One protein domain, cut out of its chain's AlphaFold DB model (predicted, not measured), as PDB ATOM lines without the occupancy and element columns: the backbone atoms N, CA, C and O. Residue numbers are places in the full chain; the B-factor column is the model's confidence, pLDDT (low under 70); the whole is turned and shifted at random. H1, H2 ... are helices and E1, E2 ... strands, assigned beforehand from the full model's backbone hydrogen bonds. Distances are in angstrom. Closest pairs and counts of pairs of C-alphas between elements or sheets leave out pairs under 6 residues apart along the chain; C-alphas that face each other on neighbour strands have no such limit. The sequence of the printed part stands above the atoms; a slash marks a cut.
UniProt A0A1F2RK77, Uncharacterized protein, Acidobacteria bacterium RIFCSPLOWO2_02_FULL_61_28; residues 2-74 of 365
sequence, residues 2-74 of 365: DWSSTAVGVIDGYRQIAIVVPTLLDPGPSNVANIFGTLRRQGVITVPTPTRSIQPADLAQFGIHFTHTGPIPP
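AT A GLANCE: This is residues 2 to 74 of the 365 residues of an uncharacterized protein of Acidobacteria bacterium RIFCSPLOWO2_02_FULL_61_28 (UniProt A0A1F2RK77). With little regular structure, this is a two-stranded hairpin, E1 and E2, with helices H1 and H2 toward its open end and a final stretch running back to its turn, where residues 70 to 71 pair antiparallel with 14 to 15. The printed part has 73 residues, in order E1, E2, H1, H2; the class is mixed, with only 26 residues in named elements. It is only just compact, close to loose: radius of gyration of the C-alphas 13.3 A, spans 40 by 28 by 18 A.

IN THESE COORDINATES: E1, residues 3 to 8, starts at C-alpha 3 (-42.540, -18.492, -28.081) and is 16.5 A long. E2 is residues 18 to 22. H1, residues 32 to 41, is 14.1 A long. H2, residues 56 to 60, ends at C-alpha 60 (-42.350, -5.386, -27.411).

HOW THE PARTS SIT: Hairpin E1 and E2 is antiparallel at 154 degrees, with N 6 and O 19 2.8 A apart, within hydrogen-bond range. H1 and H2 are close but not clearly touching; their closest C-alphas, Leu 39 and Asp 58, are 7.5 A apart. E2 and H2 are apart. In H1 and H2 every O i to N i+4 pair is within hydrogen-bond range.

THE WHOLE: The farthest C-alphas, Asp 12 and Arg 41, are 40.0 A apart. The printed part has no cut. H1 to H2 is a long link. Fifteen residues have pLDDT under 70, among them 21 to 26.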
ATOM      1  N   ASP A   2     -44.631 -19.062 -24.552       57.19
ATOM      2  CA  ASP A   2     -45.171 -19.850 -25.673       57.19
ATOM      3  C   ASP A   2     -44.547 -19.432 -27.015       57.19
ATOM      4  O   ASP A   2     -45.071 -19.650 -28.103       57.19
ATOM      5  N   TRP A   3     -43.373 -18.822 -26.942       58.97
ATOM      6  CA  TRP A   3     -42.540 -18.492 -28.081       58.97
ATOM      7  C   TRP A   3     -41.160 -19.092 -27.852       58.97
ATOM      8  O   TRP A   3     -40.671 -19.155 -26.723       58.97
ATOM      9  N   SER A   4     -40.532 -19.537 -28.934       64.12
ATOM     10  CA  SER A   4     -39.152 -20.015 -28.896       64.12
ATOM     11  C   SER A   4     -38.220 -18.958 -29.472       64.12
ATOM     12  O   SER A   4     -38.596 -18.196 -30.369       64.12
ATOM     13  N   SER A   5     -37.002 -18.897 -28.934       65.56
ATOM     14  CA  SER A   5     -35.909 -18.150 -29.551       65.56
ATOM     15  C   SER A   5     -34.923 -19.124 -30.177       65.56
ATOM     16  O   SER A   5     -34.445 -20.054 -29.525       65.56
ATOM     17  N   THR A   6     -34.609 -18.891 -31.441       70.19
ATOM     18  CA  THR A   6     -33.600 -19.642 -32.177       70.19
ATOM     19  C   THR A   6     -32.377 -18.762 -32.362       70.19
ATOM     20  O   THR A   6     -32.505 -17.595 -32.742       70.19
ATOM     21  N   ALA A   7     -31.194 -19.317 -32.114       69.12
ATOM     22  CA  ALA A   7     -29.927 -18.656 -32.397       69.12
ATOM     23  C   ALA A   7     -29.191 -19.383 -33.527       69.12
ATOM     24  O   ALA A   7     -28.995 -20.599 -33.478       69.12
ATOM     25  N   VAL A   8     -28.763 -18.619 -34.534       67.88
ATOM     26  CA  VAL A   8     -27.927 -19.110 -35.637       67.88
ATOM     27  C   VAL A   8     -26.550 -18.477 -35.499       67.88
ATOM     28  O   VAL A   8     -26.434 -17.253 -35.519       67.88
ATOM     29  N   GLY A   9     -25.519 -19.310 -35.343       66.69
ATOM     30  CA  GLY A   9     -24.169 -18.842 -35.034       66.69
ATOM     31  C   GLY A   9     -24.066 -18.370 -33.582       66.69
ATOM     32  O   GLY A   9     -24.473 -17.261 -33.231       66.69
ATOM     33  N   VAL A  10     -23.524 -19.233 -32.725       75.31
ATOM     34  CA  VAL A  10     -23.170 -18.906 -31.339       75.31
ATOM     35  C   VAL A  10     -21.654 -18.806 -31.254       75.31
ATOM     36  O   VAL A  10     -20.957 -19.711 -31.709       75.31
ATOM     37  N   ILE A  11     -21.157 -17.723 -30.662       75.06
ATOM     38  CA  ILE A  11     -19.728 -17.506 -30.406       75.06
ATOM     39  C   ILE A  11     -19.580 -17.241 -28.909       75.06
ATOM     40  O   ILE A  11     -20.238 -16.347 -28.385       75.06
ATOM     41  N   ASP A  12     -18.783 -18.057 -28.221       79.81
ATOM     42  CA  ASP A  12     -18.473 -17.925 -26.788       79.81
ATOM     43  C   ASP A  12     -19.701 -17.805 -25.863       79.81
ATOM     44  O   ASP A  12     -19.696 -17.075 -24.877       79.81
ATOM     45  N   GLY A  13     -20.791 -18.511 -26.185       75.06
ATOM     46  CA  GLY A  13     -22.040 -18.468 -25.407       75.06
ATOM     47  C   GLY A  13     -22.927 -17.247 -25.685       75.06
ATOM     48  O   GLY A  13     -23.954 -17.069 -25.028       75.06
ATOM     49  N   TYR A  14     -22.575 -16.432 -26.683       80.19
ATOM     50  CA  TYR A  14     -23.363 -15.295 -27.152       80.19
ATOM     51  C   TYR A  14     -23.994 -15.585 -28.514       80.19
ATOM     52  O   TYR A  14     -23.346 -16.088 -29.436       80.19
ATOM     53  N   ARG A  15     -25.274 -15.227 -28.660       83.25
ATOM     54  CA  ARG A  15     -25.983 -15.306 -29.945       83.25
ATOM     55  C   ARG A  15     -25.574 -14.153 -30.861       83.25
ATOM     56  O   ARG A  15     -25.424 -13.027 -30.389       83.25
ATOM     57  N   GLN A  16     -25.433 -14.431 -32.157       73.44
ATOM     58  CA  GLN A  16     -25.159 -13.415 -33.185       73.44
ATOM     59  C   GLN A  16     -26.438 -12.913 -33.869       73.44
ATOM     60  O   GLN A  16     -26.513 -11.763 -34.301       73.44
ATOM     61  N   ILE A  17     -27.448 -13.781 -33.973       71.31
ATOM     62  CA  ILE A  17     -28.756 -13.493 -34.567       71.31
ATOM     63  C   ILE A  17     -29.818 -14.229 -33.744       71.31
ATOM     64  O   ILE A  17     -29.633 -15.401 -33.416       71.31
ATOM     65  N   ALA A  18     -30.929 -13.555 -33.436       70.31
ATOM     66  CA  ALA A  18     -32.087 -14.143 -32.769       70.31
ATOM     67  C   ALA A  18     -33.289 -14.185 -33.720       70.31
ATOM     68  O   ALA A  18     -33.646 -13.169 -34.313       70.31
ATOM     69  N   ILE A  19     -33.927 -15.347 -33.830       71.25
ATOM     70  CA  ILE A  19     -35.213 -15.525 -34.511       71.25
ATOM     71  C   ILE A  19     -36.238 -15.866 -33.439       71.25
ATOM     72  O   ILE A  19     -36.020 -16.788 -32.658       71.25
ATOM     73  N   VAL A  20     -37.348 -15.135 -33.394       71.06
ATOM     74  CA  VAL A  20     -38.459 -15.448 -32.491       71.06
ATOM     75  C   VAL A  20     -39.580 -16.084 -33.288       71.06
ATOM     76  O   VAL A  20     -40.044 -15.511 -34.275       71.06
ATOM     77  N   VAL A  21     -40.021 -17.258 -32.841       69.44
ATOM     78  CA  VAL A  21     -41.156 -17.968 -33.431       69.44
ATOM     79  C   VAL A  21     -42.290 -18.001 -32.403       69.44
ATOM     80  O   VAL A  21     -42.195 -18.749 -31.424       69.44
ATOM     81  N   PRO A  22     -43.339 -17.175 -32.577       67.94
ATOM     82  CA  PRO A  22     -44.535 -17.235 -31.746       67.94
ATOM     83  C   PRO A  22     -45.404 -18.442 -32.128       67.94
ATOM     84  O   PRO A  22     -45.422 -18.851 -33.290       67.94
ATOM     85  N   THR A  23     -46.138 -19.007 -31.166       65.38
ATOM     86  CA  THR A  23     -47.060 -20.130 -31.412       65.38
ATOM     87  C   THR A  23     -48.512 -19.683 -31.604       65.38
ATOM     88  O   THR A  23     -48.944 -18.629 -31.134       65.38
ATOM     89  N   LEU A  24     -49.289 -20.513 -32.306       64.38
ATOM     90  CA  LEU A  24     -50.744 -20.368 -32.443       64.38
ATOM     91  C   LEU A  24     -51.508 -20.804 -31.185       64.38
ATOM     92  O   LEU A  24     -52.687 -20.485 -31.057       64.38
ATOM     93  N   LEU A  25     -50.854 -21.548 -30.292       63.53
ATOM     94  CA  LEU A  25     -51.458 -22.133 -29.093       63.53
ATOM     95  C   LEU A  25     -51.460 -21.196 -27.878       63.53
ATOM     96  O   LEU A  25     -52.117 -21.506 -26.891       63.53
ATOM     97  N   ASP A  26     -50.765 -20.058 -27.953       68.31
ATOM     98  CA  ASP A  26     -50.721 -19.081 -26.869       68.31
ATOM     99  C   ASP A  26     -52.093 -18.392 -26.758       68.31
ATOM    100  O   ASP A  26     -52.525 -17.762 -27.727       68.31
ATOM    101  N   PRO A  27     -52.808 -18.483 -25.623       70.38
ATOM    102  CA  PRO A  27     -54.079 -17.785 -25.442       70.38
ATOM    103  C   PRO A  27     -53.902 -16.269 -25.221       70.38
ATOM    104  O   PRO A  27     -54.888 -15.532 -25.175       70.38
ATOM    105  N   GLY A  28     -52.664 -15.799 -25.046       76.81
ATOM    106  CA  GLY A  28     -52.305 -14.431 -24.707       76.81
ATOM    107  C   GLY A  28     -52.057 -13.486 -25.896       76.81
ATOM    108  O   GLY A  28     -52.272 -13.814 -27.070       76.81
ATOM    109  N   PRO A  29     -51.590 -12.255 -25.608       74.12
ATOM    110  CA  PRO A  29     -51.337 -11.235 -26.627       74.12
ATOM    111  C   PRO A  29     -50.230 -11.627 -27.620       74.12
ATOM    112  O   PRO A  29     -50.245 -11.147 -28.751       74.12
ATOM    113  N   SER A  30     -49.319 -12.527 -27.240       75.19
ATOM    114  CA  SER A  30     -48.233 -13.061 -28.075       75.19
ATOM    115  C   SER A  30     -48.658 -14.162 -29.061       75.19
ATOM    116  O   SER A  30     -47.816 -14.696 -29.784       75.19
ATOM    117  N   ASN A  31     -49.957 -14.455 -29.171       84.12
ATOM    118  CA  ASN A  31     -50.494 -15.339 -30.205       84.12
ATOM    119  C   ASN A  31     -50.167 -14.843 -31.630       84.12
ATOM    120  O   ASN A  31     -50.336 -13.662 -31.944       84.12
ATOM    121  N   VAL A  32     -49.801 -15.760 -32.534       82.94
ATOM    122  CA  VAL A  32     -49.486 -15.455 -33.948       82.94
ATOM    123  C   VAL A  32     -50.582 -14.638 -34.647       82.94
ATOM    124  O   VAL A  32     -50.270 -13.687 -35.364       82.94
ATOM    125  N   ALA A  33     -51.861 -14.966 -34.443       84.56
ATOM    126  CA  ALA A  33     -52.978 -14.250 -35.062       84.56
ATOM    127  C   ALA A  33     -53.112 -12.818 -34.521       84.56
ATOM    128  O   ALA A  33     -53.390 -11.891 -35.289       84.56
ATOM    129  N   ASN A  34     -52.855 -12.620 -33.224       86.56
ATOM    130  CA  ASN A  34     -52.867 -11.303 -32.584       86.56
ATOM    131  C   ASN A  34     -51.709 -10.433 -33.078       86.56
ATOM    132  O   ASN A  34     -51.937  -9.275 -33.443       86.56
ATOM    133  N   ILE A  35     -50.503 -11.001 -33.166       88.06
ATOM    134  CA  ILE A  35     -49.316 -10.328 -33.708       88.06
ATOM    135  C   ILE A  35     -49.571  -9.935 -35.163       88.06
ATOM    136  O   ILE A  35     -49.492  -8.757 -35.509       88.06
ATOM    137  N   PHE A  36     -49.951 -10.895 -36.012       88.12
ATOM    138  CA  PHE A  36     -50.205 -10.642 -37.430       88.12
ATOM    139  C   PHE A  36     -51.305  -9.593 -37.630       88.12
ATOM    140  O   PHE A  36     -51.115  -8.611 -38.350       88.12
ATOM    141  N   GLY A  37     -52.454  -9.752 -36.967       88.81
ATOM    142  CA  GLY A  37     -53.576  -8.824 -37.092       88.81
ATOM    143  C   GLY A  37     -53.230  -7.405 -36.635       88.81
ATOM    144  O   GLY A  37     -53.627  -6.432 -37.278       88.81
ATOM    145  N   THR A  38     -52.461  -7.275 -35.555       90.69
ATOM    146  CA  THR A  38     -52.061  -5.976 -34.999       90.69
ATOM    147  C   THR A  38     -51.005  -5.293 -35.859       90.69
ATOM    148  O   THR A  38     -51.211  -4.144 -36.248       90.69
ATOM    149  N   LEU A  39     -49.943  -6.002 -36.254       90.38
ATOM    150  CA  LEU A  39     -48.914  -5.454 -37.143       90.38
ATOM    151  C   LEU A  39     -49.487  -5.070 -38.512       90.38
ATOM    152  O   LEU A  39     -49.034  -4.096 -39.120       90.38
ATOM    153  N   ARG A  40     -50.509  -5.794 -38.991       89.31
ATOM    154  CA  ARG A  40     -51.222  -5.454 -40.228       89.31
ATOM    155  C   ARG A  40     -52.029  -4.167 -40.085       89.31
ATOM    156  O   ARG A  40     -51.962  -3.315 -40.964       89.31
ATOM    157  N   ARG A  41     -52.761  -3.993 -38.977       90.00
ATOM    158  CA  ARG A  41     -53.482  -2.736 -38.683       90.00
ATOM    159  C   ARG A  41     -52.536  -1.548 -38.509       90.00
ATOM    160  O   ARG A  41     -52.891  -0.439 -38.884       90.00
ATOM    161  N   GLN A  42     -51.340  -1.784 -37.973       90.56
ATOM    162  CA  GLN A  42     -50.290  -0.774 -37.815       90.56
ATOM    163  C   GLN A  42     -49.541  -0.463 -39.122       90.56
ATOM    164  O   GLN A  42     -48.674   0.406 -39.134       90.56
ATOM    165  N   GLY A  43     -49.834  -1.173 -40.219       87.19
ATOM    166  CA  GLY A  43     -49.164  -0.983 -41.508       87.19
ATOM    167  C   GLY A  43     -47.701  -1.441 -41.538       87.19
ATOM    168  O   GLY A  43     -46.992  -1.145 -42.499       87.19
ATOM    169  N   VAL A  44     -47.240  -2.165 -40.510       87.31
ATOM    170  CA  VAL A  44     -45.880  -2.729 -40.448       87.31
ATOM    171  C   VAL A  44     -45.755  -3.879 -41.443       87.31
ATOM    172  O   VAL A  44     -44.798  -3.935 -42.214       87.31
ATOM    173  N   ILE A  45     -46.763  -4.758 -41.469       85.25
ATOM    174  CA  ILE A  45     -46.894  -5.817 -42.472       85.25
ATOM    175  C   ILE A  45     -48.079  -5.529 -43.394       85.25
ATOM    176  O   ILE A  45     -49.161  -5.142 -42.958       85.25
ATOM    177  N   THR A  46     -47.888  -5.752 -44.686       74.81
ATOM    178  CA  THR A  46     -48.890  -5.528 -45.732       74.81
ATOM    179  C   THR A  46     -48.815  -6.666 -46.746       74.81
ATOM    180  O   THR A  46     -47.771  -7.290 -46.918       74.81
ATOM    181  N   VAL A  47     -49.941  -6.970 -47.396       67.31
ATOM    182  CA  VAL A  47     -50.019  -7.937 -48.504       67.31
ATOM    183  C   VAL A  47     -50.107  -7.114 -49.793       67.31
ATOM    184  O   VAL A  47     -50.972  -6.239 -49.847       67.31
ATOM    185  N   PRO A  48     -49.260  -7.335 -50.814       70.06
ATOM    186  CA  PRO A  48     -48.354  -8.476 -50.990       70.06
ATOM    187  C   PRO A  48     -46.952  -8.307 -50.379       70.06
ATOM    188  O   PRO A  48     -46.260  -9.306 -50.213       70.06
ATOM    189  N   THR A  49     -46.531  -7.090 -50.037       63.22
ATOM    190  CA  THR A  49     -45.189  -6.812 -49.496       63.22
ATOM    191  C   THR A  49     -45.267  -5.915 -48.270       63.22
ATOM    192  O   THR A  49     -46.006  -4.932 -48.330       63.22
ATOM    193  N   PRO A  50     -44.513  -6.200 -47.192       70.25
ATOM    194  CA  PRO A  50     -44.451  -5.348 -46.006       70.25
ATOM    195  C   PRO A  50     -43.846  -3.973 -46.321       70.25
ATOM    196  O   PRO A  50     -42.925  -3.866 -47.127       70.25
ATOM    197  N   THR A  51     -44.345  -2.928 -45.655       76.81
ATOM    198  CA  THR A  51     -43.854  -1.545 -45.798       76.81
ATOM    199  C   THR A  51     -42.416  -1.391 -45.297       76.81
ATOM    200  O   THR A  51     -41.640  -0.612 -45.843       76.81
ATOM    201  N   ARG A  52     -42.053  -2.132 -44.240       84.62
ATOM    202  CA  ARG A  52     -40.700  -2.191 -43.672       84.62
ATOM    203  C   ARG A  52     -40.487  -3.493 -42.899       84.62
ATOM    204  O   ARG A  52     -41.437  -4.203 -42.590       84.62
ATOM    205  N   SER A  53     -39.239  -3.775 -42.533       81.94
ATOM    206  CA  SER A  53     -38.922  -4.892 -41.632       81.94
ATOM    207  C   SER A  53     -39.521  -4.671 -40.239       81.94
ATOM    208  O   SER A  53     -39.504  -3.543 -39.731       81.94
ATOM    209  N   ILE A  54     -40.005  -5.754 -39.625       83.00
ATOM    210  CA  ILE A  54     -40.433  -5.784 -38.220       83.00
ATOM    211  C   ILE A  54     -39.211  -5.493 -37.341       83.00
ATOM    212  O   ILE A  54     -38.156  -6.101 -37.511       83.00
ATOM    213  N   GLN A  55     -39.352  -4.551 -36.417       85.38
ATOM    214  CA  GLN A  55     -38.333  -4.143 -35.456       85.38
ATOM    215  C   GLN A  55     -38.664  -4.698 -34.062       85.38
ATOM    216  O   GLN A  55     -39.836  -4.929 -33.765       85.38
ATOM    217  N   PRO A  56     -37.681  -4.847 -33.153       82.50
ATOM    218  CA  PRO A  56     -37.940  -5.296 -31.780       82.50
ATOM    219  C   PRO A  56     -39.011  -4.474 -31.044       82.50
ATOM    220  O   PRO A  56     -39.818  -5.031 -30.306       82.50
ATOM    221  N   ALA A  57     -39.080  -3.161 -31.292       86.62
ATOM    222  CA  ALA A  57     -40.108  -2.289 -30.720       86.62
ATOM    223  C   ALA A  57     -41.534  -2.653 -31.178       86.62
ATOM    224  O   ALA A  57     -42.476  -2.515 -30.401       86.62
ATOM    225  N   ASP A  58     -41.693  -3.177 -32.400       88.06
ATOM    226  CA  ASP A  58     -42.989  -3.636 -32.909       88.06
ATOM    227  C   ASP A  58     -43.465  -4.902 -32.183       88.06
ATOM    228  O   ASP A  58     -44.660  -5.175 -32.156       88.06
ATOM    229  N   LEU A  59     -42.553  -5.687 -31.602       86.75
ATOM    230  CA  LEU A  59     -42.871  -6.936 -30.901       86.75
ATOM    231  C   LEU A  59     -42.951  -6.764 -29.377       86.75
ATOM    232  O   LEU A  59     -43.680  -7.504 -28.715       86.75
ATOM    233  N   ALA A  60     -42.303  -5.732 -28.832       87.31
ATOM    234  CA  ALA A  60     -42.350  -5.386 -27.411       87.31
ATOM    235  C   ALA A  60     -43.785  -5.174 -26.889       87.31
ATOM    236  O   ALA A  60     -44.077  -5.508 -25.744       87.31
ATOM    237  N   GLN A  61     -44.703  -4.695 -27.738       89.38
ATOM    238  CA  GLN A  61     -46.125  -4.520 -27.394       89.38
ATOM    239  C   GLN A  61     -46.856  -5.836 -27.060       89.38
ATOM    240  O   GLN A  61     -47.914  -5.806 -26.440       89.38
ATOM    241  N   PHE A  62     -46.294  -6.986 -27.446       86.25
ATOM    242  CA  PHE A  62     -46.816  -8.317 -27.119       86.25
ATOM    243  C   PHE A  62     -46.043  -8.984 -25.970       86.25
ATOM    244  O   PHE A  62     -46.186 -10.184 -25.753       86.25
ATOM    245  N   GLY A  63     -45.184  -8.240 -25.260       83.50
ATOM    246  CA  GLY A  63     -44.288  -8.783 -24.233       83.50
ATOM    247  C   GLY A  63     -43.111  -9.586 -24.799       83.50
ATOM    248  O   GLY A  63     -42.418 -10.283 -24.058       83.50
ATOM    249  N   ILE A  64     -42.873  -9.506 -26.112       79.44
ATOM    250  CA  ILE A  64     -41.787 -10.214 -26.788       79.44
ATOM    251  C   ILE A  64     -40.564  -9.300 -26.815       79.44
ATOM    252  O   ILE A  64     -40.441  -8.405 -27.652       79.44
ATOM    253  N   HIS A  65     -39.641  -9.545 -25.889       78.56
ATOM    254  CA  HIS A  65     -38.387  -8.808 -25.783       78.56
ATOM    255  C   HIS A  65     -37.218  -9.706 -26.179       78.56
ATOM    256  O   HIS A  65     -36.914 -10.690 -25.507       78.56
ATOM    257  N   PHE A  66     -36.532  -9.351 -27.265       70.94
ATOM    258  CA  PHE A  66     -35.312 -10.022 -27.692       70.94
ATOM    259  C   PHE A  66     -34.308  -9.009 -28.238       70.94
ATOM    260  O   PHE A  66     -34.655  -7.991 -28.833       70.94
ATOM    261  N   THR A  67     -33.037  -9.315 -28.030       73.75
ATOM    262  CA  THR A  67     -31.900  -8.588 -28.602       73.75
ATOM    263  C   THR A  67     -31.217  -9.468 -29.648       73.75
ATOM    264  O   THR A  67     -31.179 -10.688 -29.497       73.75
ATOM    265  N   HIS A  68     -30.675  -8.889 -30.716       73.50
ATOM    266  CA  HIS A  68     -29.983  -9.677 -31.749       73.50
ATOM    267  C   HIS A  68     -28.642 -10.235 -31.250       73.50
ATOM    268  O   HIS A  68     -28.195 -11.268 -31.729       73.50
ATOM    269  N   THR A  69     -28.067  -9.605 -30.226       75.62
ATOM    270  CA  THR A  69     -26.846 -10.023 -29.537       75.62
ATOM    271  C   THR A  69     -27.103 -10.188 -28.042       75.62
ATOM    272  O   THR A  69     -28.019  -9.573 -27.490       75.62
ATOM    273  N   GLY A  70     -26.317 -11.025 -27.368       82.00
ATOM    274  CA  GLY A  70     -26.395 -11.212 -25.917       82.00
ATOM    275  C   GLY A  70     -26.316 -12.678 -25.490       82.00
ATOM    276  O   GLY A  70     -26.157 -13.555 -26.344       82.00
ATOM    277  N   PRO A  71     -26.432 -12.949 -24.178       84.31
ATOM    278  CA  PRO A  71     -26.451 -14.310 -23.652       84.31
ATOM    279  C   PRO A  71     -27.572 -15.141 -24.279       84.31
ATOM    280  O   PRO A  71     -28.618 -14.608 -24.663       84.31
ATOM    281  N   ILE A  72     -27.372 -16.451 -24.378       83.56
ATOM    282  CA  ILE A  72     -28.401 -17.375 -24.864       83.56
ATOM    283  C   ILE A  72     -29.538 -17.453 -23.826       83.56
ATOM    284  O   ILE A  72     -29.269 -17.751 -22.662       83.56
ATOM    285  N   PRO A  73     -30.798 -17.163 -24.200       83.00
ATOM    286  CA  PRO A  73     -31.937 -17.344 -23.311       83.00
ATOM    287  C   PRO A  73     -32.129 -18.819 -22.932       83.00
ATOM    288  O   PRO A  73     -31.825 -19.706 -23.732       83.00
ATOM    289  N   PRO A  74     -32.699 -19.110 -21.753       84.62
ATOM    290  CA  PRO A  74     -33.137 -20.461 -21.443       84.62
ATOM    291  C   PRO A  74     -34.116 -20.992 -22.499       84.62
ATOM    292  O   PRO A  74     -34.938 -20.257 -23.045       84.62
TER     293      PRO A  74